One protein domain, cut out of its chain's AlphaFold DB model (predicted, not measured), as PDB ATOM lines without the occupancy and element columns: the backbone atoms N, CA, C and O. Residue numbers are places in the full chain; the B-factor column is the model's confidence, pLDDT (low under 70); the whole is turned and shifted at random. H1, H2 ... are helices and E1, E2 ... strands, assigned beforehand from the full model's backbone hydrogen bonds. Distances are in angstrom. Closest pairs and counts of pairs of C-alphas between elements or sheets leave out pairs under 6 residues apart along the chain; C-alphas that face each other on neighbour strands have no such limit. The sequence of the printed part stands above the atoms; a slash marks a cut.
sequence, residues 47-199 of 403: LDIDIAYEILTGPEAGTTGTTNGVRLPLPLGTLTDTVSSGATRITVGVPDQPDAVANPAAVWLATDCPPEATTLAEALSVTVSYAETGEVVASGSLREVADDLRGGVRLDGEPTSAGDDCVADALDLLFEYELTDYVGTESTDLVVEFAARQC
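This is residues 47 to 199 of the 403 residues of an uncharacterized protein of Natronomonas sp. CBA1133 (UniProt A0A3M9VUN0). Two antiparallel sheets lie face to face as a sandwich, their strands nearly aligned, and the chain winds over both as a jelly roll, four nested antiparallel pairs like one long hairpin: E3 with E10, E4 with E9, E5 with E8, E6 with E7. The short helix H2 packs on both sheets, at E7 of the one and E5 of the other, and the small H1 touches it. The printed part has 153 residues, with ten named strands and two named helices in the order E1 E2 E3 E4 E5 H1 E6 E7 H2 E8 E9 E10. The sheets run E2 E1 E4 E9 E6 E7 and E3 E10 E5 E8, and the class is mostly strand. The whole is compact, radius of gyration of the C-alphas 15.8 A, but elongated, 54 by 30 by 27 A.

Find C-alpha 50 at (288.530, 118.992, 245.172); from there E1, residues 50 to 57, runs 22.4 A. Next come E2, residues 64 to 67, E3, residues 71 to 73, and E4, residues 85 to 93, 26.6 A long. E5 is residues 105 to 111, H1 residues 119 to 123, E6 residues 124 to 130 and E7 residues 136 to 141. H2, residues 142 to 149, begins at C-alpha (276.907, 138.476, 255.809). After E8, residues 153 to 155, look for the longest strand, E9, residues 170 to 179, 30.0 A. E10, residues 191 to 198, ends at C-alpha (301.020, 120.403, 252.394).

Begin with the twisted sheet of six. E1 and E2 form a hairpin, with N 53 and O 65 2.9 A apart; E1 and E4 have N 52 and O 91 at 2.9 A. E4 and E9 have N 88 and O 175 at 2.8 A, E9 and E6 N 127 and O 176 at 2.9 A. The hairpin E6 and E7 has N 126 and O 140 at 2.8 A. In the other sheet look at N 72 and O 192 of E3 and E10, 2.8 A, N 108 and O 195 of E5 and E10, 2.8 A, and N 109 and O 153 of E5 and E8, 2.8 A; these pairs are within hydrogen-bond range. The sheets' facing parts are 9.4 A centre to centre. H2 is on the first sheet, over E7, at a height of 5.5 A; the closest C-alphas of the two are those of Ser 139 and Val 145, 5.7 A. H1 only grazes that sheet with residues 120 to 123. Every O i to N i+4 pair is within hydrogen-bond range in H1 and H2.

The C-alphas farthest apart, Asp 99 and Val 183, are 55.0 A apart. The printed part has no cut. Long links are E3 to E4, E4 to E5, E8 to E9 and E9 to E10. The model's pLDDT is under 70 at residues 68 to 69 and 96 to 102.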
ATOM      1  N   LEU A  47     298.765 122.934 247.412       78.81
ATOM      2  CA  LEU A  47     298.057 121.716 247.036       78.81
ATOM      3  C   LEU A  47     296.755 122.086 246.321       78.81
ATOM      4  O   LEU A  47     296.092 123.042 246.719       78.81
ATOM      5  N   ASP A  48     296.435 121.351 245.258       80.75
ATOM      6  CA  ASP A  48     295.119 121.426 244.624       80.75
ATOM      7  C   ASP A  48     294.098 120.688 245.496       80.75
ATOM      8  O   ASP A  48     294.463 119.725 246.167       80.75
ATOM      9  N   ILE A  49     292.851 121.142 245.516       86.06
ATOM     10  CA  ILE A  49     291.782 120.552 246.330       86.06
ATOM     11  C   ILE A  49     290.538 120.347 245.485       86.06
ATOM     12  O   ILE A  49     290.230 121.144 244.599       86.06
ATOM     13  N   ASP A  50     289.811 119.282 245.795       88.94
ATOM     14  CA  ASP A  50     288.530 118.992 245.172       88.94
ATOM     15  C   ASP A  50     287.423 119.555 246.061       88.94
ATOM     16  O   ASP A  50     287.321 119.220 247.239       88.94
ATOM     17  N   ILE A  51     286.587 120.429 245.510       90.69
ATOM     18  CA  ILE A  51     285.485 121.046 246.247       90.69
ATOM     19  C   ILE A  51     284.177 120.542 245.660       90.69
ATOM     20  O   ILE A  51     283.900 120.740 244.476       90.69
ATOM     21  N   ALA A  52     283.346 119.926 246.489       92.50
ATOM     22  CA  ALA A  52     281.979 119.563 246.146       92.50
ATOM     23  C   ALA A  52     280.990 120.387 246.970       92.50
ATOM     24  O   ALA A  52     281.284 120.766 248.101       92.50
ATOM     25  N   TYR A  53     279.812 120.656 246.417       93.81
ATOM     26  CA  TYR A  53     278.723 121.283 247.157       93.81
ATOM     27  C   TYR A  53     277.392 120.574 246.912       93.81
ATOM     28  O   TYR A  53     277.137 120.053 245.822       93.81
ATOM     29  N   GLU A  54     276.535 120.606 247.927       95.31
ATOM     30  CA  GLU A  54     275.156 120.124 247.907       95.31
ATOM     31  C   GLU A  54     274.262 121.135 248.631       95.31
ATOM     32  O   GLU A  54     274.474 121.448 249.803       95.31
ATOM     33  N   ILE A  55     273.235 121.637 247.947       94.81
ATOM     34  CA  ILE A  55     272.242 122.524 248.554       94.81
ATOM     35  C   ILE A  55     271.186 121.655 249.233       94.81
ATOM     36  O   ILE A  55     270.371 121.011 248.571       94.81
ATOM     37  N   LEU A  56     271.202 121.635 250.562       96.50
ATOM     38  CA  LEU A  56     270.335 120.792 251.382       96.50
ATOM     39  C   LEU A  56     268.921 121.371 251.478       96.50
ATOM     40  O   LEU A  56     267.934 120.642 251.386       96.50
ATOM     41  N   THR A  57     268.821 122.687 251.679       96.25
ATOM     42  CA  THR A  57     267.550 123.413 251.821       96.25
ATOM     43  C   THR A  57     267.645 124.812 251.210       96.25
ATOM     44  O   THR A  57     268.742 125.311 250.958       96.25
ATOM     45  N   GLY A  58     266.495 125.448 250.979       92.81
ATOM     46  CA  GLY A  58     266.403 126.774 250.368       92.81
ATOM     47  C   GLY A  58     265.961 126.738 248.899       92.81
ATOM     48  O   GLY A  58     265.463 125.711 248.429       92.81
ATOM     49  N   PRO A  59     266.106 127.857 248.170       88.00
ATOM     50  CA  PRO A  59     265.527 128.035 246.834       88.00
ATOM     51  C   PRO A  59     266.018 127.029 245.784       88.00
ATOM     52  O   PRO A  59     265.250 126.619 244.919       88.00
ATOM     53  N   GLU A  60     267.277 126.603 245.888       87.50
ATOM     54  CA  GLU A  60     267.950 125.726 244.917       87.50
ATOM     55  C   GLU A  60     268.188 124.303 245.473       87.50
ATOM     56  O   GLU A  60     269.074 123.578 245.012       87.50
ATOM     57  N   ALA A  61     267.417 123.889 246.489       93.19
ATOM     58  CA  ALA A  61     267.590 122.606 247.174       93.19
ATOM     59  C   ALA A  61     267.628 121.398 246.212       93.19
ATOM     60  O   ALA A  61     266.806 121.267 245.304       93.19
ATOM     61  N   GLY A  62     268.576 120.489 246.450       90.94
ATOM     62  CA  GLY A  62     268.863 119.327 245.606       90.94
ATOM     63  C   GLY A  62     269.896 119.582 244.502       90.94
ATOM     64  O   GLY A  62     270.271 118.644 243.798       90.94
ATOM     65  N   THR A  63     270.374 120.819 244.346       91.25
ATOM     66  CA  THR A  63     271.469 121.134 243.420       91.25
ATOM     67  C   THR A  63     272.805 120.670 243.988       91.25
ATOM     68  O   THR A  63     273.109 120.893 245.160       91.25
ATOM     69  N   THR A  64     273.629 120.063 243.134       92.94
ATOM     70  CA  THR A  64     274.979 119.600 243.469       92.94
ATOM     71  C   THR A  64     275.980 120.036 242.409       92.94
ATOM     72  O   THR A  64     275.634 120.080 241.225       92.94
ATOM     73  N   GLY A  65     277.235 120.242 242.788       89.12
ATOM     74  CA  GLY A  65     278.311 120.476 241.830       89.12
ATOM     75  C   GLY A  65     279.693 120.208 242.406       89.12
ATOM     76  O   GLY A  65     279.855 120.023 243.608       89.12
ATOM     77  N   THR A  66     280.688 120.178 241.523       87.94
ATOM     78  CA  THR A  66     282.100 119.992 241.876       87.94
ATOM     79  C   THR A  66     282.959 121.015 241.146       87.94
ATOM     80  O   THR A  66     282.687 121.344 239.989       87.94
ATOM     81  N   THR A  67     284.010 121.498 241.797       81.62
ATOM     82  CA  THR A  67     285.003 122.398 241.217       81.62
ATOM     83  C   THR A  67     286.388 122.069 241.762       81.62
ATOM     84  O   THR A  67     286.546 121.771 242.940       81.62
ATOM     85  N   ASN A  68     287.392 122.179 240.901       69.19
ATOM     86  CA  ASN A  68     288.812 122.113 241.267       69.19
ATOM     87  C   ASN A  68     289.380 123.541 241.396       69.19
ATOM     88  O   ASN A  68     290.565 123.800 241.214       69.19
ATOM     89  N   GLY A  69     288.483 124.519 241.542       62.53
ATOM     90  CA  GLY A  69     288.797 125.933 241.616       62.53
ATOM     91  C   GLY A  69     288.800 126.413 243.058       62.53
ATOM     92  O   GLY A  69     287.893 126.109 243.820       62.53
ATOM     93  N   VAL A  70     289.777 127.255 243.379       76.19
ATOM     94  CA  VAL A  70     289.968 127.898 244.689       76.19
ATOM     95  C   VAL A  70     288.762 128.766 245.080       76.19
ATOM     96  O   VAL A  70     288.533 128.960 246.260       76.19
ATOM     97  N   ARG A  71     287.950 129.267 244.135       86.06
ATOM     98  CA  ARG A  71     286.796 130.147 244.412       86.06
ATOM     99  C   ARG A  71     285.473 129.466 244.071       86.06
ATOM    100  O   ARG A  71     285.300 128.992 242.948       86.06
ATOM    101  N   LEU A  72     284.529 129.494 245.006       87.31
ATOM    102  CA  LEU A  72     283.192 128.929 244.876       87.31
ATOM    103  C   LEU A  72     282.137 130.018 245.146       87.31
ATOM    104  O   LEU A  72     281.978 130.438 246.294       87.31
ATOM    105  N   PRO A  73     281.405 130.492 244.119       87.81
ATOM    106  CA  PRO A  73     280.204 131.290 244.338       87.81
ATOM    107  C   PRO A  73     279.112 130.384 244.911       87.81
ATOM    108  O   PRO A  73     278.746 129.388 244.285       87.81
ATOM    109  N   LEU A  74     278.608 130.708 246.100       83.06
ATOM    110  CA  LEU A  74     277.551 129.931 246.734       83.06
ATOM    111  C   LEU A  74     276.200 130.215 246.053       83.06
ATOM    112  O   LEU A  74     275.745 131.359 246.052       83.06
ATOM    113  N   PRO A  75     275.528 129.200 245.481       75.62
ATOM    114  CA  PRO A  75     274.228 129.370 244.833       75.62
ATOM    115  C   PRO A  75     273.094 129.486 245.871       75.62
ATOM    116  O   PRO A  75     272.327 128.552 246.074       75.62
ATOM    117  N   LEU A  76     272.979 130.633 246.546       78.69
ATOM    118  CA  LEU A  76     271.949 130.865 247.576       78.69
ATOM    119  C   LEU A  76     270.525 131.012 246.991       78.69
ATOM    120  O   LEU A  76     269.534 130.778 247.677       78.69
ATOM    121  N   GLY A  77     270.409 131.369 245.708       81.81
ATOM    122  CA  GLY A  77     269.126 131.547 245.022       81.81
ATOM    123  C   GLY A  77     268.327 132.767 245.508       81.81
ATOM    124  O   GLY A  77     268.864 133.686 246.118       81.81
ATOM    125  N   THR A  78     267.030 132.816 245.185       85.19
ATOM    126  CA  THR A  78     266.145 133.935 245.565       85.19
ATOM    127  C   THR A  78     265.381 133.637 246.850       85.19
ATOM    128  O   THR A  78     264.526 132.749 246.870       85.19
ATOM    129  N   LEU A  79     265.632 134.431 247.890       87.88
ATOM    130  CA  LEU A  79     264.866 134.397 249.133       87.88
ATOM    131  C   LEU A  79     263.534 135.148 248.991       87.88
ATOM    132  O   LEU A  79     263.426 136.148 248.283       87.88
ATOM    133  N   THR A  80     262.501 134.638 249.655       84.19
ATOM    134  CA  THR A  80     261.139 135.191 249.670       84.19
ATOM    135  C   THR A  80     260.538 135.049 251.064       84.19
ATOM    136  O   THR A  80     261.010 134.238 251.854       84.19
ATOM    137  N   ASP A  81     259.414 135.708 251.334       80.69
ATOM    138  CA  ASP A  81     258.669 135.549 252.595       80.69
ATOM    139  C   ASP A  81     258.281 134.087 252.901       80.69
ATOM    140  O   ASP A  81     258.018 133.722 254.043       80.69
ATOM    141  N   THR A  82     258.206 133.239 251.868       84.19
ATOM    142  CA  THR A  82     257.889 131.808 252.002       84.19
ATOM    143  C   THR A  82     259.115 130.899 252.057       84.19
ATOM    144  O   THR A  82     258.989 129.736 252.430       84.19
ATOM    145  N   VAL A  83     260.281 131.408 251.658       88.25
ATOM    146  CA  VAL A  83     261.568 130.704 251.635       88.25
ATOM    147  C   VAL A  83     262.620 131.725 252.049       88.25
ATOM    148  O   VAL A  83     263.225 132.370 251.196       88.25
ATOM    149  N   SER A  84     262.755 131.934 253.355       92.75
ATOM    150  CA  SER A  84     263.619 132.962 253.944       92.75
ATOM    151  C   SER A  84     264.980 132.425 254.387       92.75
ATOM    152  O   SER A  84     265.817 133.197 254.836       92.75
ATOM    153  N   SER A  85     265.221 131.123 254.259       94.88
ATOM    154  CA  SER A  85     266.456 130.478 254.696       94.88
ATOM    155  C   SER A  85     266.847 129.302 253.808       94.88
ATOM    156  O   SER A  85     266.050 128.809 253.000       94.88
ATOM    157  N   GLY A  86     268.086 128.847 253.968       95.25
ATOM    158  CA  GLY A  86     268.598 127.648 253.325       95.25
ATOM    159  C   GLY A  86     269.912 127.172 253.929       95.25
ATOM    160  O   GLY A  86     270.469 127.789 254.837       95.25
ATOM    161  N   ALA A  87     270.400 126.046 253.412       96.50
ATOM    162  CA  ALA A  87     271.628 125.421 253.878       96.50
ATOM    163  C   ALA A  87     272.358 124.721 252.731       96.50
ATOM    164  O   ALA A  87     271.736 123.996 251.949       96.50
ATOM    165  N   THR A  88     273.677 124.885 252.681       96.38
ATOM    166  CA  THR A  88     274.569 124.273 251.692       96.38
ATOM    167  C   THR A  88     275.695 123.543 252.409       96.38
ATOM    168  O   THR A  88     276.410 124.133 253.217       96.38
ATOM    169  N   ARG A  89     275.880 122.261 252.096       96.94
ATOM    170  CA  ARG A  89     277.066 121.505 252.497       96.94
ATOM    171  C   ARG A  89     278.167 121.713 251.466       96.94
ATOM    172  O   ARG A  89     277.903 121.601 250.269       96.94
ATOM    173  N   ILE A  90     279.384 121.979 251.928       95.50
ATOM    174  CA  ILE A  90     280.598 121.983 251.111       95.50
ATOM    175  C   ILE A  90     281.536 120.901 251.632       95.50
ATOM    176  O   ILE A  90     281.881 120.911 252.808       95.50
ATOM    177  N   THR A  91     281.984 120.021 250.746       95.00
ATOM    178  CA  THR A  91     283.011 119.018 251.029       95.00
ATOM    179  C   THR A  91     284.319 119.466 250.394       95.00
ATOM    180  O   THR A  91     284.372 119.694 249.184       95.00
ATOM    181  N   VAL A  92     285.372 119.585 251.200       92.38
ATOM    182  CA  VAL A  92     286.729 119.909 250.753       92.38
ATOM    183  C   VAL A  92     287.587 118.657 250.851       92.38
ATOM    184  O   VAL A  92     287.949 118.237 251.947       92.38
ATOM    185  N   GLY A  93     287.896 118.061 249.705       89.69
ATOM    186  CA  GLY A  93     288.719 116.866 249.578       89.69
ATOM    187  C   GLY A  93     290.172 117.187 249.241       89.69
ATOM    188  O   GLY A  93     290.474 118.077 248.439       89.69
ATOM    189  N   VAL A  94     291.082 116.422 249.832       85.62
ATOM    190  CA  VAL A  94     292.485 116.369 249.437       85.62
ATOM    191  C   VAL A  94     292.638 115.290 248.358       85.62
ATOM    192  O   VAL A  94     292.228 114.156 248.592       85.62
ATOM    193  N   PRO A  95     293.230 115.590 247.185       75.81
ATOM    194  CA  PRO A  95     293.294 114.628 246.095       75.81
ATOM    195  C   PRO A  95     294.052 113.360 246.489       75.81
ATOM    196  O   PRO A  95     295.267 113.385 246.727       75.81
ATOM    197  N   ASP A  96     293.342 112.237 246.479       68.38
ATOM    198  CA  ASP A  96     293.925 110.910 246.614       68.38
ATOM    199  C   ASP A  96     294.514 110.460 245.274       68.38
ATOM    200  O   ASP A  96     293.869 110.496 244.221       68.38
ATOM    201  N   GLN A  97     295.767 110.007 245.292       61.91
ATOM    202  CA  GLN A  97     296.332 109.306 244.142       61.91
ATOM    203  C   GLN A  97     296.048 107.810 244.319       61.91
ATOM    204  O   GLN A  97     296.322 107.275 245.388       61.91
ATOM    205  N   PRO A  98     295.584 107.089 243.282       56.41
ATOM    206  CA  PRO A  98     295.146 105.693 243.402       56.41
ATOM    207  C   PRO A  98     296.213 104.715 243.938       56.41
ATOM    208  O   PRO A  98     295.863 103.615 244.355       56.41
ATOM    209  N   ASP A  99     297.487 105.121 243.968       60.91
ATOM    210  CA  ASP A  99     298.620 104.338 244.472       60.91
ATOM    211  C   ASP A  99     299.489 105.099 245.505       60.91
ATOM    212  O   ASP A  99     300.622 104.692 245.781       60.91
ATOM    213  N   ALA A 100     299.011 106.214 246.075       60.53
ATOM    214  CA  ALA A 100     299.737 106.946 247.115       60.53
ATOM    215  C   ALA A 100     298.801 107.488 248.199       60.53
ATOM    216  O   ALA A 100     297.687 107.902 247.919       60.53
ATOM    217  N   VAL A 101     299.289 107.507 249.440       64.00
ATOM    218  CA  VAL A 101     298.582 108.114 250.577       64.00
ATOM    219  C   VAL A 101     298.357 109.601 250.277       64.00
ATOM    220  O   VAL A 101     299.343 110.280 249.952       64.00
ATOM    221  N   ALA A 102     297.115 110.096 250.395       68.62
ATOM    222  CA  ALA A 102     296.825 111.529 250.390       68.62
ATOM    223  C   ALA A 102     297.812 112.261 251.293       68.62
ATOM    224  O   ALA A 102     298.152 111.825 252.395       68.62
ATOM    225  N   ASN A 103     298.334 113.372 250.792       75.69
ATOM    226  CA  ASN A 103     299.262 114.179 251.556       75.69
ATOM    227  C   ASN A 103     298.451 115.172 252.387       75.69
ATOM    228  O   ASN A 103     297.876 116.074 251.775       75.69
ATOM    229  N   PRO A 104     298.417 115.050 253.728       88.56
ATOM    230  CA  PRO A 104     297.544 115.879 254.538       88.56
ATOM    231  C   PRO A 104     297.804 117.367 254.321       88.56
ATOM    232  O   PRO A 104     298.956 117.799 254.147       88.56
ATOM    233  N   ALA A 105     296.729 118.144 254.342       89.06
ATOM    234  CA  ALA A 105     296.759 119.549 253.985       89.06
ATOM    235  C   ALA A 105     296.215 120.447 255.096       89.06
ATOM    236  O   ALA A 105     295.183 120.164 255.700       89.06
ATOM    237  N   ALA A 106     296.891 121.569 255.322       91.69
ATOM    238  CA  ALA A 106     296.341 122.691 256.056       91.69
ATOM    239  C   ALA A 106     295.452 123.468 255.083       91.69
ATOM    240  O   ALA A 106     295.953 124.040 254.107       91.69
ATOM    241  N   VAL A 107     294.143 123.442 255.324       92.44
ATOM    242  CA  VAL A 107     293.140 124.104 254.487       92.44
ATOM    243  C   VAL A 107     292.753 125.432 255.126       92.44
ATOM    244  O   VAL A 107     292.604 125.534 256.340       92.44
ATOM    245  N   TRP A 108     292.607 126.458 254.301       94.19
ATOM    246  CA  TRP A 108     292.220 127.802 254.695       94.19
ATOM    247  C   TRP A 108     290.966 128.219 253.940       94.19
ATOM    248  O   TRP A 108     290.884 127.988 252.735       94.19
ATOM    249  N   LEU A 109     290.041 128.869 254.640       95.31
ATOM    250  CA  LEU A 109     288.820 129.463 254.107       95.31
ATOM    251  C   LEU A 109     288.914 130.988 254.188       95.31
ATOM    252  O   LEU A 109     289.260 131.533 255.233       95.31
ATOM    253  N   ALA A 110     288.562 131.673 253.108       95.38
ATOM    254  CA  ALA A 110     288.395 133.117 253.075       95.38
ATOM    255  C   ALA A 110     287.150 133.519 252.277       95.38
ATOM    256  O   ALA A 110     286.584 132.725 251.528       95.38
ATOM    257  N   THR A 111     286.736 134.775 252.399       93.25
ATOM    258  CA  THR A 111     285.788 135.413 251.476       93.25
ATOM    259  C   THR A 111     286.170 136.885 251.294       93.25
ATOM    260  O   THR A 111     287.071 137.384 251.966       93.25
ATOM    261  N   ASP A 112     285.553 137.571 250.339       89.94
ATOM    262  CA  ASP A 112     285.741 139.007 250.151       89.94
ATOM    263  C   ASP A 112     284.603 139.766 250.842       89.94
ATOM    264  O   ASP A 112     283.502 139.242 251.005       89.94
ATOM    265  N   CYS A 113     284.851 141.022 251.216       89.12
ATOM    266  CA  CYS A 113     283.764 141.902 251.634       89.12
ATOM    267  C   CYS A 113     282.755 142.073 250.487       89.12
ATOM    268  O   CYS A 113     283.178 142.172 249.326       89.12
ATOM    269  N   PRO A 114     281.450 142.193 250.790       83.50
ATOM    270  CA  PRO A 114     280.477 142.671 249.819       83.50
ATOM    271  C   PRO A 114     280.976 143.974 249.164       83.50
ATOM    272  O   PRO A 114     281.580 144.807 249.850       83.50
ATOM    273  N   PRO A 115     280.775 144.159 247.847       70.81
ATOM    274  CA  PRO A 115     281.357 145.282 247.105       70.81
ATOM    275  C   PRO A 115     280.843 146.648 247.579       70.81
ATOM    276  O   PRO A 115     281.520 147.656 247.378       70.81
ATOM    277  N   GLU A 116     279.673 146.677 248.218       71.81
ATOM    278  CA  GLU A 116     279.037 147.871 248.762       71.81
ATOM    279  C   GLU A 116     278.475 147.575 250.158       71.81
ATOM    280  O   GLU A 116     278.142 146.435 250.487       71.81
ATOM    281  N   ALA A 117     278.367 148.617 250.980       76.88
ATOM    282  CA  ALA A 117     277.624 148.558 252.228       76.88
ATOM    283  C   ALA A 117     276.126 148.526 251.914       76.88
ATOM    284  O   ALA A 117     275.574 149.536 251.475       76.88
ATOM    285  N   THR A 118     275.476 147.379 252.112       81.38
ATOM    286  CA  THR A 118     274.061 147.203 251.769       81.38
ATOM    287  C   THR A 118     273.238 146.741 252.965       81.38
ATOM    288  O   THR A 118     273.730 146.018 253.837       81.38
ATOM    289  N   THR A 119     271.958 147.124 252.996       82.44
ATOM    290  CA  THR A 119     271.052 146.713 254.079       82.44
ATOM    291  C   THR A 119     270.852 145.196 254.086       82.44
ATOM    292  O   THR A 119     270.718 144.596 255.151       82.44
ATOM    293  N   LEU A 120     270.914 144.551 252.917       86.62
ATOM    294  CA  LEU A 120     270.875 143.101 252.768       86.62
ATOM    295  C   LEU A 120     272.093 142.423 253.399       86.62
ATOM    296  O   LEU A 120     271.933 141.380 254.026       86.62
ATOM    297  N   ALA A 121     273.294 142.992 253.263       89.00
ATOM    298  CA  ALA A 121     274.499 142.420 253.864       89.00
ATOM    299  C   ALA A 121     274.475 142.474 255.401       89.00
ATOM    300  O   ALA A 121     275.081 141.622 256.049       89.00
ATOM    301  N   GLU A 122     273.759 143.440 255.980       87.75
ATOM    302  CA  GLU A 122     273.523 143.506 257.428       87.75
ATOM    303  C   GLU A 122     272.356 142.611 257.875       87.75
ATOM    304  O   GLU A 122     272.379 142.084 258.984       87.75
ATOM    305  N   ALA A 123     271.334 142.430 257.030       88.69
ATOM    306  CA  ALA A 123     270.124 141.678 257.371       88.69
ATOM    307  C   ALA A 123     270.231 140.162 257.135       88.69
ATOM    308  O   ALA A 123     269.528 139.387 257.786       88.69
ATOM    309  N   LEU A 124     271.065 139.723 256.187       92.00
ATOM    310  CA  LEU A 124     271.265 138.307 255.895       92.00
ATOM    311  C   LEU A 124     272.168 137.688 256.965       92.00
ATOM    312  O   LEU A 124     273.373 137.928 256.970       92.00
ATOM    313  N   SER A 125     271.592 136.875 257.846       95.38
ATOM    314  CA  SER A 125     272.337 136.082 258.822       95.38
ATOM    315  C   SER A 125     272.993 134.897 258.124       95.38
ATOM    316  O   SER A 125     272.339 134.194 257.355       95.38
ATOM    317  N   VAL A 126     274.269 134.657 258.410       96.38
ATOM    318  CA  VAL A 126     275.055 133.543 257.874       96.38
ATOM    319  C   VAL A 126     275.780 132.842 259.019       96.38
ATOM    320  O   VAL A 126     276.354 133.487 259.897       96.38
ATOM    321  N   THR A 127     275.788 131.513 258.988       98.25
ATOM    322  CA  THR A 127     276.572 130.674 259.897       98.25
ATOM    323  C   THR A 127     277.376 129.669 259.085       98.25
ATOM    324  O   THR A 127     276.836 128.958 258.239       98.25
ATOM    325  N   VAL A 128     278.677 129.605 259.356       98.12
ATOM    326  CA  VAL A 128     279.599 128.607 258.812       98.12
ATOM    327  C   VAL A 128     280.022 127.699 259.954       98.12
ATOM    328  O   VAL A 128     280.545 128.176 260.961       98.12
ATOM    329  N   SER A 129     279.804 126.398 259.813       98.12
ATOM    330  CA  SER A 129     280.152 125.403 260.831       98.12
ATOM    331  C   SER A 129     280.731 124.137 260.210       98.12
ATOM    332  O   SER A 129     280.598 123.906 259.009       98.12
ATOM    333  N   TYR A 130     281.370 123.300 261.018       97.44
ATOM    334  CA  TYR A 130     281.713 121.937 260.618       97.44
ATOM    335  C   TYR A 130     280.451 121.074 260.609       97.44
ATOM    336  O   TYR A 130     279.739 121.002 261.609       97.44
ATOM    337  N   ALA A 131     280.173 120.382 259.503       96.06
ATOM    338  CA  ALA A 131     278.924 119.630 259.356       96.06
ATOM    339  C   ALA A 131     278.825 118.428 260.315       96.06
ATOM    340  O   ALA A 131     277.721 118.005 260.654       96.06
ATOM    341  N   GLU A 132     279.964 117.868 260.730       92.19
ATOM    342  CA  GLU A 132     280.023 116.710 261.627       92.19
ATOM    343  C   GLU A 132     279.812 117.092 263.097       92.19
ATOM    344  O   GLU A 132     279.067 116.419 263.812       92.19
ATOM    345  N   THR A 133     280.445 118.178 263.551       94.12
ATOM    346  CA  THR A 133     280.451 118.572 264.970       94.12
ATOM    347  C   THR A 133     279.458 119.684 265.291       94.12
ATOM    348  O   THR A 133     279.034 119.812 266.440       94.12
ATOM    349  N   GLY A 134     279.078 120.490 264.296       94.88
ATOM    350  CA  GLY A 134     278.325 121.730 264.478       94.88
ATOM    351  C   GLY A 134     279.145 122.859 265.109       94.88
ATOM    352  O   GLY A 134     278.577 123.892 265.462       94.88
ATOM    353  N   GLU A 135     280.459 122.685 265.287       95.50
ATOM    354  CA  GLU A 135     281.325 123.755 265.782       95.50
ATOM    355  C   GLU A 135     281.376 124.904 264.768       95.50
ATOM    356  O   GLU A 135     281.538 124.693 263.566       95.50
ATOM    357  N   VAL A 136     281.193 126.127 265.267       96.94
ATOM    358  CA  VAL A 136     281.060 127.332 264.446       96.94
ATOM    359  C   VAL A 136     282.438 127.867 264.075       96.94
ATOM    360  O   VAL A 136     283.253 128.157 264.945       96.94
ATOM    361  N   VAL A 137     282.650 128.061 262.776       96.50
ATOM    362  CA  VAL A 137     283.824 128.732 262.203       96.50
ATOM    363  C   VAL A 137     283.617 130.248 262.198       96.50
ATOM    364  O   VAL A 137     284.505 130.991 262.602       96.50
ATOM    365  N   ALA A 138     282.444 130.710 261.753       97.50
ATOM    366  CA  ALA A 138     282.047 132.119 261.740       97.50
ATOM    367  C   ALA A 138     280.517 132.242 261.772       97.50
ATOM    368  O   ALA A 138     279.814 131.384 261.234       97.50
ATOM    369  N   SER A 139     279.984 133.298 262.390       97.62
ATOM    370  CA  SER A 139     278.540 133.552 262.419       97.62
ATOM    371  C   SER A 139     278.236 135.028 262.651       97.62
ATOM    372  O   SER A 139     278.881 135.656 263.484       97.62
ATOM    373  N   GLY A 140     277.206 135.546 261.988       96.06
ATOM    374  CA  GLY A 140     276.774 136.940 262.109       96.06
ATOM    375  C   GLY A 140     275.987 137.380 260.881       96.06
ATOM    376  O   GLY A 140     275.479 136.536 260.139       96.06
ATOM    377  N   SER A 141     275.909 138.686 260.632       93.44
ATOM    378  CA  SER A 141     275.472 139.173 259.319       93.44
ATOM    379  C   SER A 141     276.452 138.744 258.216       93.44
ATOM    380  O   SER A 141     277.609 138.416 258.490       93.44
ATOM    381  N   LEU A 142     276.030 138.763 256.949       93.00
ATOM    382  CA  LEU A 142     276.907 138.476 255.809       93.00
ATOM    383  C   LEU A 142     278.168 139.352 255.847       93.00
ATOM    384  O   LEU A 142     279.260 138.865 255.558       93.00
ATOM    385  N   ARG A 143     278.028 140.628 256.230       92.94
ATOM    386  CA  ARG A 143     279.170 141.525 256.427       92.94
ATOM    387  C   ARG A 143     280.091 141.031 257.544       92.94
ATOM    388  O   ARG A 143     281.296 140.993 257.332       92.94
ATOM    389  N   GLU A 144     279.555 140.674 258.710       93.50
ATOM    390  CA  GLU A 144     280.354 140.207 259.856       93.50
ATOM    391  C   GLU A 144     281.108 138.918 259.534       93.50
ATOM    392  O   GLU A 144     282.309 138.828 259.770       93.50
ATOM    393  N   VAL A 145     280.435 137.957 258.898       95.44
ATOM    394  CA  VAL A 145     281.070 136.718 258.437       95.44
ATOM    395  C   VAL A 145     282.161 137.011 257.405       95.44
ATOM    396  O   VAL A 145     283.226 136.393 257.446       95.44
ATOM    397  N   ALA A 146     281.942 137.967 256.498       93.81
ATOM    398  CA  ALA A 146     282.981 138.385 255.564       93.81
ATOM    399  C   ALA A 146     284.168 139.052 256.273       93.81
ATOM    400  O   ALA A 146     285.320 138.768 255.937       93.81
ATOM    401  N   ASP A 147     283.908 139.881 257.284       93.06
ATOM    402  CA  ASP A 147     284.930 140.516 258.113       93.06
ATOM    403  C   ASP A 147     285.813 139.500 258.845       93.06
ATOM    404  O   ASP A 147     287.041 139.648 258.843       93.06
ATOM    405  N   ASP A 148     285.200 138.457 259.406       94.75
ATOM    406  CA  ASP A 148     285.883 137.389 260.140       94.75
ATOM    407  C   ASP A 148     286.732 136.504 259.216       94.75
ATOM    408  O   ASP A 148     287.858 136.126 259.548       94.75
ATOM    409  N   LEU A 149     286.216 136.185 258.027       95.00
ATOM    410  CA  LEU A 149     286.844 135.223 257.121       95.00
ATOM    411  C   LEU A 149     287.828 135.851 256.126       95.00
ATOM    412  O   LEU A 149     288.701 135.151 255.615       95.00
ATOM    413  N   ARG A 150     287.751 137.152 255.825       92.12
ATOM    414  CA  ARG A 150     288.577 137.777 254.766       92.12
ATOM    415  C   ARG A 150     290.080 137.639 254.947       92.12
ATOM    416  O   ARG A 150     290.817 137.666 253.963       92.12
ATOM    417  N   GLY A 151     290.540 137.522 256.190       91.06
ATOM    418  CA  GLY A 151     291.951 137.334 256.515       91.06
ATOM    419  C   GLY A 151     292.449 135.916 256.248       91.06
ATOM    420  O   GLY A 151     293.653 135.692 256.314       91.06
ATOM    421  N   GLY A 152     291.555 134.974 255.940       93.75
ATOM    422  CA  GLY A 152     291.843 133.551 255.916       93.75
ATOM    423  C   GLY A 152     291.778 132.949 257.313       93.75
ATOM    424  O   GLY A 152     292.595 133.284 258.171       93.75
ATOM    425  N   VAL A 153     290.853 132.018 257.515       94.19
ATOM    426  CA  VAL A 153     290.755 131.178 258.710       94.19
ATOM    427  C   VAL A 153     291.249 129.781 258.367       94.19
ATOM    428  O   VAL A 153     290.883 129.223 257.331       94.19
ATOM    429  N   ARG A 154     292.107 129.221 259.221       93.88
ATOM    430  CA  ARG A 154     292.542 127.833 259.084       93.88
ATOM    431  C   ARG A 154     291.404 126.920 259.528       93.88
ATOM    432  O   ARG A 154     290.848 127.122 260.601       93.88
ATOM    433  N   LEU A 155     291.082 125.937 258.699       93.62
ATOM    434  CA  LEU A 155     290.132 124.889 259.038       93.62
ATOM    435  C   LEU A 155     290.863 123.744 259.738       93.62
ATOM    436  O   LEU A 155     291.961 123.353 259.326       93.62
ATOM    437  N   ASP A 156     290.234 123.218 260.778       89.88
ATOM    438  CA  ASP A 156     290.668 122.033 261.495       89.88
ATOM    439  C   ASP A 156     290.290 120.790 260.686       89.88
ATOM    440  O   ASP A 156     289.135 120.604 260.297       89.88
ATOM    441  N   GLY A 157     291.291 119.964 260.379       85.12
ATOM    442  CA  GLY A 157     291.090 118.720 259.649       85.12
ATOM    443  C   GLY A 157     290.486 117.594 260.478       85.12
ATOM    444  O   GLY A 157     290.020 116.624 259.887       85.12
ATOM    445  N   GLU A 158     290.483 117.714 261.805       85.44
ATOM    446  CA  GLU A 158     289.834 116.775 262.719       85.44
ATOM    447  C   GLU A 158     289.168 117.564 263.859       85.44
ATOM    448  O   GLU A 158     289.661 117.578 264.984       85.44
ATOM    449  N   PRO A 159     288.012 118.208 263.608       80.31
ATOM    450  CA  PRO A 159     287.346 119.067 264.594       80.31
ATOM    451  C   PRO A 159     286.861 118.313 265.847       80.31
ATOM    452  O   PRO A 159     286.343 118.916 266.785       80.31
ATOM    453  N   THR A 160     286.978 116.979 265.890       82.50
ATOM    454  CA  THR A 160     286.705 116.189 267.101       82.50
ATOM    455  C   THR A 160     287.939 115.980 267.989       82.50
ATOM    456  O   THR A 160     287.799 115.500 269.123       82.50
ATOM    457  N   SER A 161     289.138 116.322 267.507       82.19
ATOM    458  CA  SER A 161     290.390 116.241 268.259       82.19
ATOM    459  C   SER A 161     290.676 117.552 269.013       82.19
ATOM    460  O   SER A 161     289.820 118.417 269.179       82.19
ATOM    461  N   ALA A 162     291.873 117.655 269.595       76.31
ATOM    462  CA  ALA A 162     292.310 118.858 270.284       76.31
ATOM    463  C   ALA A 162     293.383 119.578 269.458       76.31
ATOM    464  O   ALA A 162     294.540 119.153 269.462       76.31
ATOM    465  N   GLY A 163     293.010 120.726 268.890       75.44
ATOM    466  CA  GLY A 163     293.898 121.635 268.163       75.44
ATOM    467  C   GLY A 163     293.844 121.442 266.652       75.44
ATOM    468  O   GLY A 163     293.358 120.434 266.174       75.44
ATOM    469  N   ASP A 164     294.381 122.413 265.916       79.88
ATOM    470  CA  ASP A 164     294.240 122.472 264.463       79.88
ATOM    471  C   ASP A 164     295.007 121.349 263.728       79.88
ATOM    472  O   ASP A 164     296.221 121.459 263.468       79.88
ATOM    473  N   ASP A 165     294.292 120.308 263.307       88.69
ATOM    474  CA  ASP A 165     294.823 119.180 262.550       88.69
ATOM    475  C   ASP A 165     294.814 119.432 261.032       88.69
ATOM    476  O   ASP A 165     294.281 120.412 260.502       88.69
ATOM    477  N   CYS A 166     295.507 118.561 260.304       90.62
ATOM    478  CA  CYS A 166     295.546 118.584 258.847       90.62
ATOM    479  C   CYS A 166     294.442 117.708 258.266       90.62
ATOM    480  O   CYS A 166     294.246 116.584 258.720       90.62
ATOM    481  N   VAL A 167     293.799 118.175 257.197       89.94
ATOM    482  CA  VAL A 167     292.816 117.383 256.451       89.94
ATOM    483  C   VAL A 167     293.552 116.246 255.750       89.94
ATOM    484  O   VAL A 167     294.444 116.501 254.938       89.94
ATOM    485  N   ALA A 168     293.221 114.998 256.086       87.38
ATOM    486  CA  ALA A 168     293.862 113.813 255.511       87.38
ATOM    487  C   ALA A 168     293.094 113.217 254.321       87.38
ATOM    488  O   ALA A 168     293.728 112.652 253.437       87.38
ATOM    489  N   ASP A 169     291.766 113.348 254.313       87.50
ATOM    490  CA  ASP A 169     290.872 112.837 253.266       87.50
ATOM    491  C   ASP A 169     289.927 113.960 252.821       87.50
ATOM    492  O   ASP A 169     290.206 114.656 251.844       87.50
ATOM    493  N   ALA A 170     288.889 114.246 253.609       91.19
ATOM    494  CA  ALA A 170     287.971 115.345 253.348       91.19
ATOM    495  C   ALA A 170     287.470 116.005 254.636       91.19
ATOM    496  O   ALA A 170     287.527 115.421 255.715       91.19
ATOM    497  N   LEU A 171     286.961 117.224 254.487       92.81
ATOM    498  CA  LEU A 171     286.310 118.012 255.527       92.81
ATOM    499  C   LEU A 171     284.960 118.514 255.016       92.81
ATOM    500  O   LEU A 171     284.895 119.072 253.920       92.81
ATOM    501  N   ASP A 172     283.914 118.401 255.834       96.06
ATOM    502  CA  ASP A 172     282.592 118.937 255.512       96.06
ATOM    503  C   ASP A 172     282.283 120.213 256.302       96.06
ATOM    504  O   ASP A 172     282.275 120.229 257.535       96.06
ATOM    505  N   LEU A 173     281.938 121.274 255.577       97.38
ATOM    506  CA  LEU A 173     281.397 122.519 256.110       97.38
ATOM    507  C   LEU A 173     279.900 122.623 255.819       97.38
ATOM    508  O   LEU A 173     279.417 122.185 254.772       97.38
ATOM    509  N   LEU A 174     279.171 123.261 256.724       97.75
ATOM    510  CA  LEU A 174     277.772 123.625 256.574       97.75
ATOM    511  C   LEU A 174     277.643 125.151 256.586       97.75
ATOM    512  O   LEU A 174     278.023 125.808 257.553       97.75
ATOM    513  N   PHE A 175     277.100 125.688 255.497       97.38
ATOM    514  CA  PHE A 175     276.753 127.095 255.336       97.38
ATOM    515  C   PHE A 175     275.245 127.240 255.461       97.38
ATOM    516  O   PHE A 175     274.509 126.789 254.582       97.38
ATOM    517  N   GLU A 176     274.789 127.874 256.528       97.31
ATOM    518  CA  GLU A 176     273.382 128.185 256.761       97.31
ATOM    519  C   GLU A 176     273.165 129.682 256.593       97.31
ATOM    520  O   GLU A 176     274.022 130.490 256.956       97.31
ATOM    521  N   TYR A 177     272.029 130.053 256.012       95.88
ATOM    522  CA  TYR A 177     271.669 131.447 255.804       95.88
ATOM    523  C   TYR A 177     270.187 131.672 256.068       95.88
ATOM    524  O   TYR A 177     269.349 130.827 255.749       95.88
ATOM    525  N   GLU A 178     269.866 132.831 256.628       95.25
ATOM    526  CA  GLU A 178     268.506 133.242 256.950       95.25
ATOM    527  C   GLU A 178     268.354 134.754 256.783       95.25
ATOM    528  O   GLU A 178     269.197 135.538 257.212       95.25
ATOM    529  N   LEU A 179     267.251 135.166 256.170       92.81
ATOM    530  CA  LEU A 179     266.880 136.555 255.966       92.81
ATOM    531  C   LEU A 179     265.591 136.843 256.733       92.81
ATOM    532  O   LEU A 179     264.518 136.367 256.360       92.81
ATOM    533  N   THR A 180     265.693 137.631 257.798       82.38
ATOM    534  CA  THR A 180     264.557 137.970 258.666       82.38
ATOM    535  C   THR A 180     264.244 139.458 258.575       82.38
ATOM    536  O   THR A 180     265.155 140.279 258.566       82.38
ATOM    537  N   ASP A 181     262.955 139.804 258.496       75.06
ATOM    538  CA  ASP A 181     262.435 141.183 258.536       75.06
ATOM    539  C   ASP A 181     263.029 142.158 257.493       75.06
ATOM    540  O   ASP A 181     262.913 143.379 257.622       75.06
ATOM    541  N   TYR A 182     263.624 141.632 256.421       80.12
ATOM    542  CA  TYR A 182     264.189 142.428 255.338       80.12
ATOM    543  C   TYR A 182     263.116 142.883 254.346       80.12
ATOM    544  O   TYR A 182     262.354 142.079 253.806       80.12
ATOM    545  N   VAL A 183     263.105 144.181 254.045       73.44
ATOM    546  CA  VAL A 183     262.266 144.766 252.997       73.44
ATOM    547  C   VAL A 183     263.165 145.519 252.028       73.44
ATOM    548  O   VAL A 183     263.611 146.623 252.314       73.44
ATOM    549  N   GLY A 184     263.401 144.933 250.859       74.56
ATOM    550  CA  GLY A 184     264.221 145.546 249.824       74.56
ATOM    551  C   GLY A 184     264.306 144.686 248.570       74.56
ATOM    552  O   GLY A 184     263.639 143.655 248.453       74.56
ATOM    553  N   THR A 185     265.103 145.142 247.609       74.25
ATOM    554  CA  THR A 185     265.338 144.453 246.328       74.25
ATOM    555  C   THR A 185     266.824 144.335 246.004       74.25
ATOM    556  O   THR A 185     267.182 144.167 244.840       74.25
ATOM    557  N   GLU A 186     267.689 144.496 247.005       81.31
ATOM    558  CA  GLU A 186     269.132 144.384 246.819       81.31
ATOM    559  C   GLU A 186     269.522 142.934 246.493       81.31
ATOM    560  O   GLU A 186     268.777 141.983 246.745       81.31
ATOM    561  N   SER A 187     270.715 142.770 245.935       82.50
ATOM    562  CA  SER A 187     271.326 141.473 245.659       82.50
ATOM    563  C   SER A 187     272.773 141.492 246.120       82.50
ATOM    564  O   SER A 187     273.437 142.522 246.018       82.50
ATOM    565  N   THR A 188     273.269 140.351 246.580       84.25
ATOM    566  CA  THR A 188     274.658 140.193 247.005       84.25
ATOM    567  C   THR A 188     275.162 138.812 246.613       84.25
ATOM    568  O   THR A 188     274.380 137.861 246.552       84.25
ATOM    569  N   ASP A 189     276.461 138.714 246.352       81.25
ATOM    570  CA  ASP A 189     277.137 137.458 246.054       81.25
ATOM    571  C   ASP A 189     277.967 137.036 247.267       81.25
ATOM    572  O   ASP A 189     278.756 137.820 247.795       81.25
ATOM    573  N   LEU A 190     277.838 135.772 247.677       83.94
ATOM    574  CA  LEU A 190     278.746 135.153 248.640       83.94
ATOM    575  C   LEU A 190     279.705 134.232 247.887       83.94
ATOM    576  O   LEU A 190     279.334 133.146 247.441       83.94
ATOM    577  N   VAL A 191     280.951 134.679 247.733       90.25
ATOM    578  CA  VAL A 191     282.020 133.895 247.106       90.25
ATOM    579  C   VAL A 191     283.006 133.474 248.177       90.25
ATOM    580  O   VAL A 191     283.681 134.314 248.768       90.25
ATOM    581  N   VAL A 192     283.117 132.172 248.409       92.25
ATOM    582  CA  VAL A 192     284.112 131.615 249.329       92.25
ATOM    583  C   VAL A 192     285.345 131.159 248.561       92.25
ATOM    584  O   VAL A 192     285.265 130.752 247.401       92.25
ATOM    585  N   GLU A 193     286.500 131.257 249.201       93.94
ATOM    586  CA  GLU A 193     287.795 130.920 248.634       93.94
ATOM    587  C   GLU A 193     288.545 129.947 249.542       93.94
ATOM    588  O   GLU A 193     288.662 130.177 250.743       93.94
ATOM    589  N   PHE A 194     289.069 128.872 248.964       93.06
ATOM    590  CA  PHE A 194     289.772 127.811 249.667       93.06
ATOM    591  C   PHE A 194     291.202 127.674 249.169       93.06
ATOM    592  O   PHE A 194     291.447 127.563 247.972       93.06
ATOM    593  N   ALA A 195     292.158 127.599 250.084       91.25
ATOM    594  CA  ALA A 195     293.552 127.345 249.746       91.25
ATOM    595  C   ALA A 195     294.124 126.240 250.628       91.25
ATOM    596  O   ALA A 195     293.828 126.176 251.817       91.25
ATOM    597  N   ALA A 196     294.983 125.395 250.058       89.12
ATOM    598  CA  ALA A 196     295.591 124.284 250.775       89.12
ATOM    599  C   ALA A 196     297.123 124.305 250.693       89.12
ATOM    600  O   ALA A 196     297.727 124.655 249.666       89.12
ATOM    601  N   ARG A 197     297.764 123.912 251.797       88.44
ATOM    602  CA  ARG A 197     299.217 123.744 251.917       88.44
ATOM    603  C   ARG A 197     299.552 122.362 252.459       88.44
ATOM    604  O   ARG A 197     298.900 121.882 253.375       88.44
ATOM    605  N   GLN A 198     300.580 121.718 251.912       87.06
ATOM    606  CA  GLN A 198     301.020 120.403 252.394       87.06
ATOM    607  C   GLN A 198     301.623 120.514 253.800       87.06
ATOM    608  O   GLN A 198     302.671 121.144 253.974       87.06
ATOM    609  N   CYS A 199     301.048 119.805 254.772       86.81
ATOM    610  CA  CYS A 199     301.463 119.919 256.171       86.81
ATOM    611  C   CYS A 199     302.902 119.476 256.435       86.81
ATOM    612  O   CYS A 199     303.584 120.011 257.299       86.81
TER     613      CYS A 199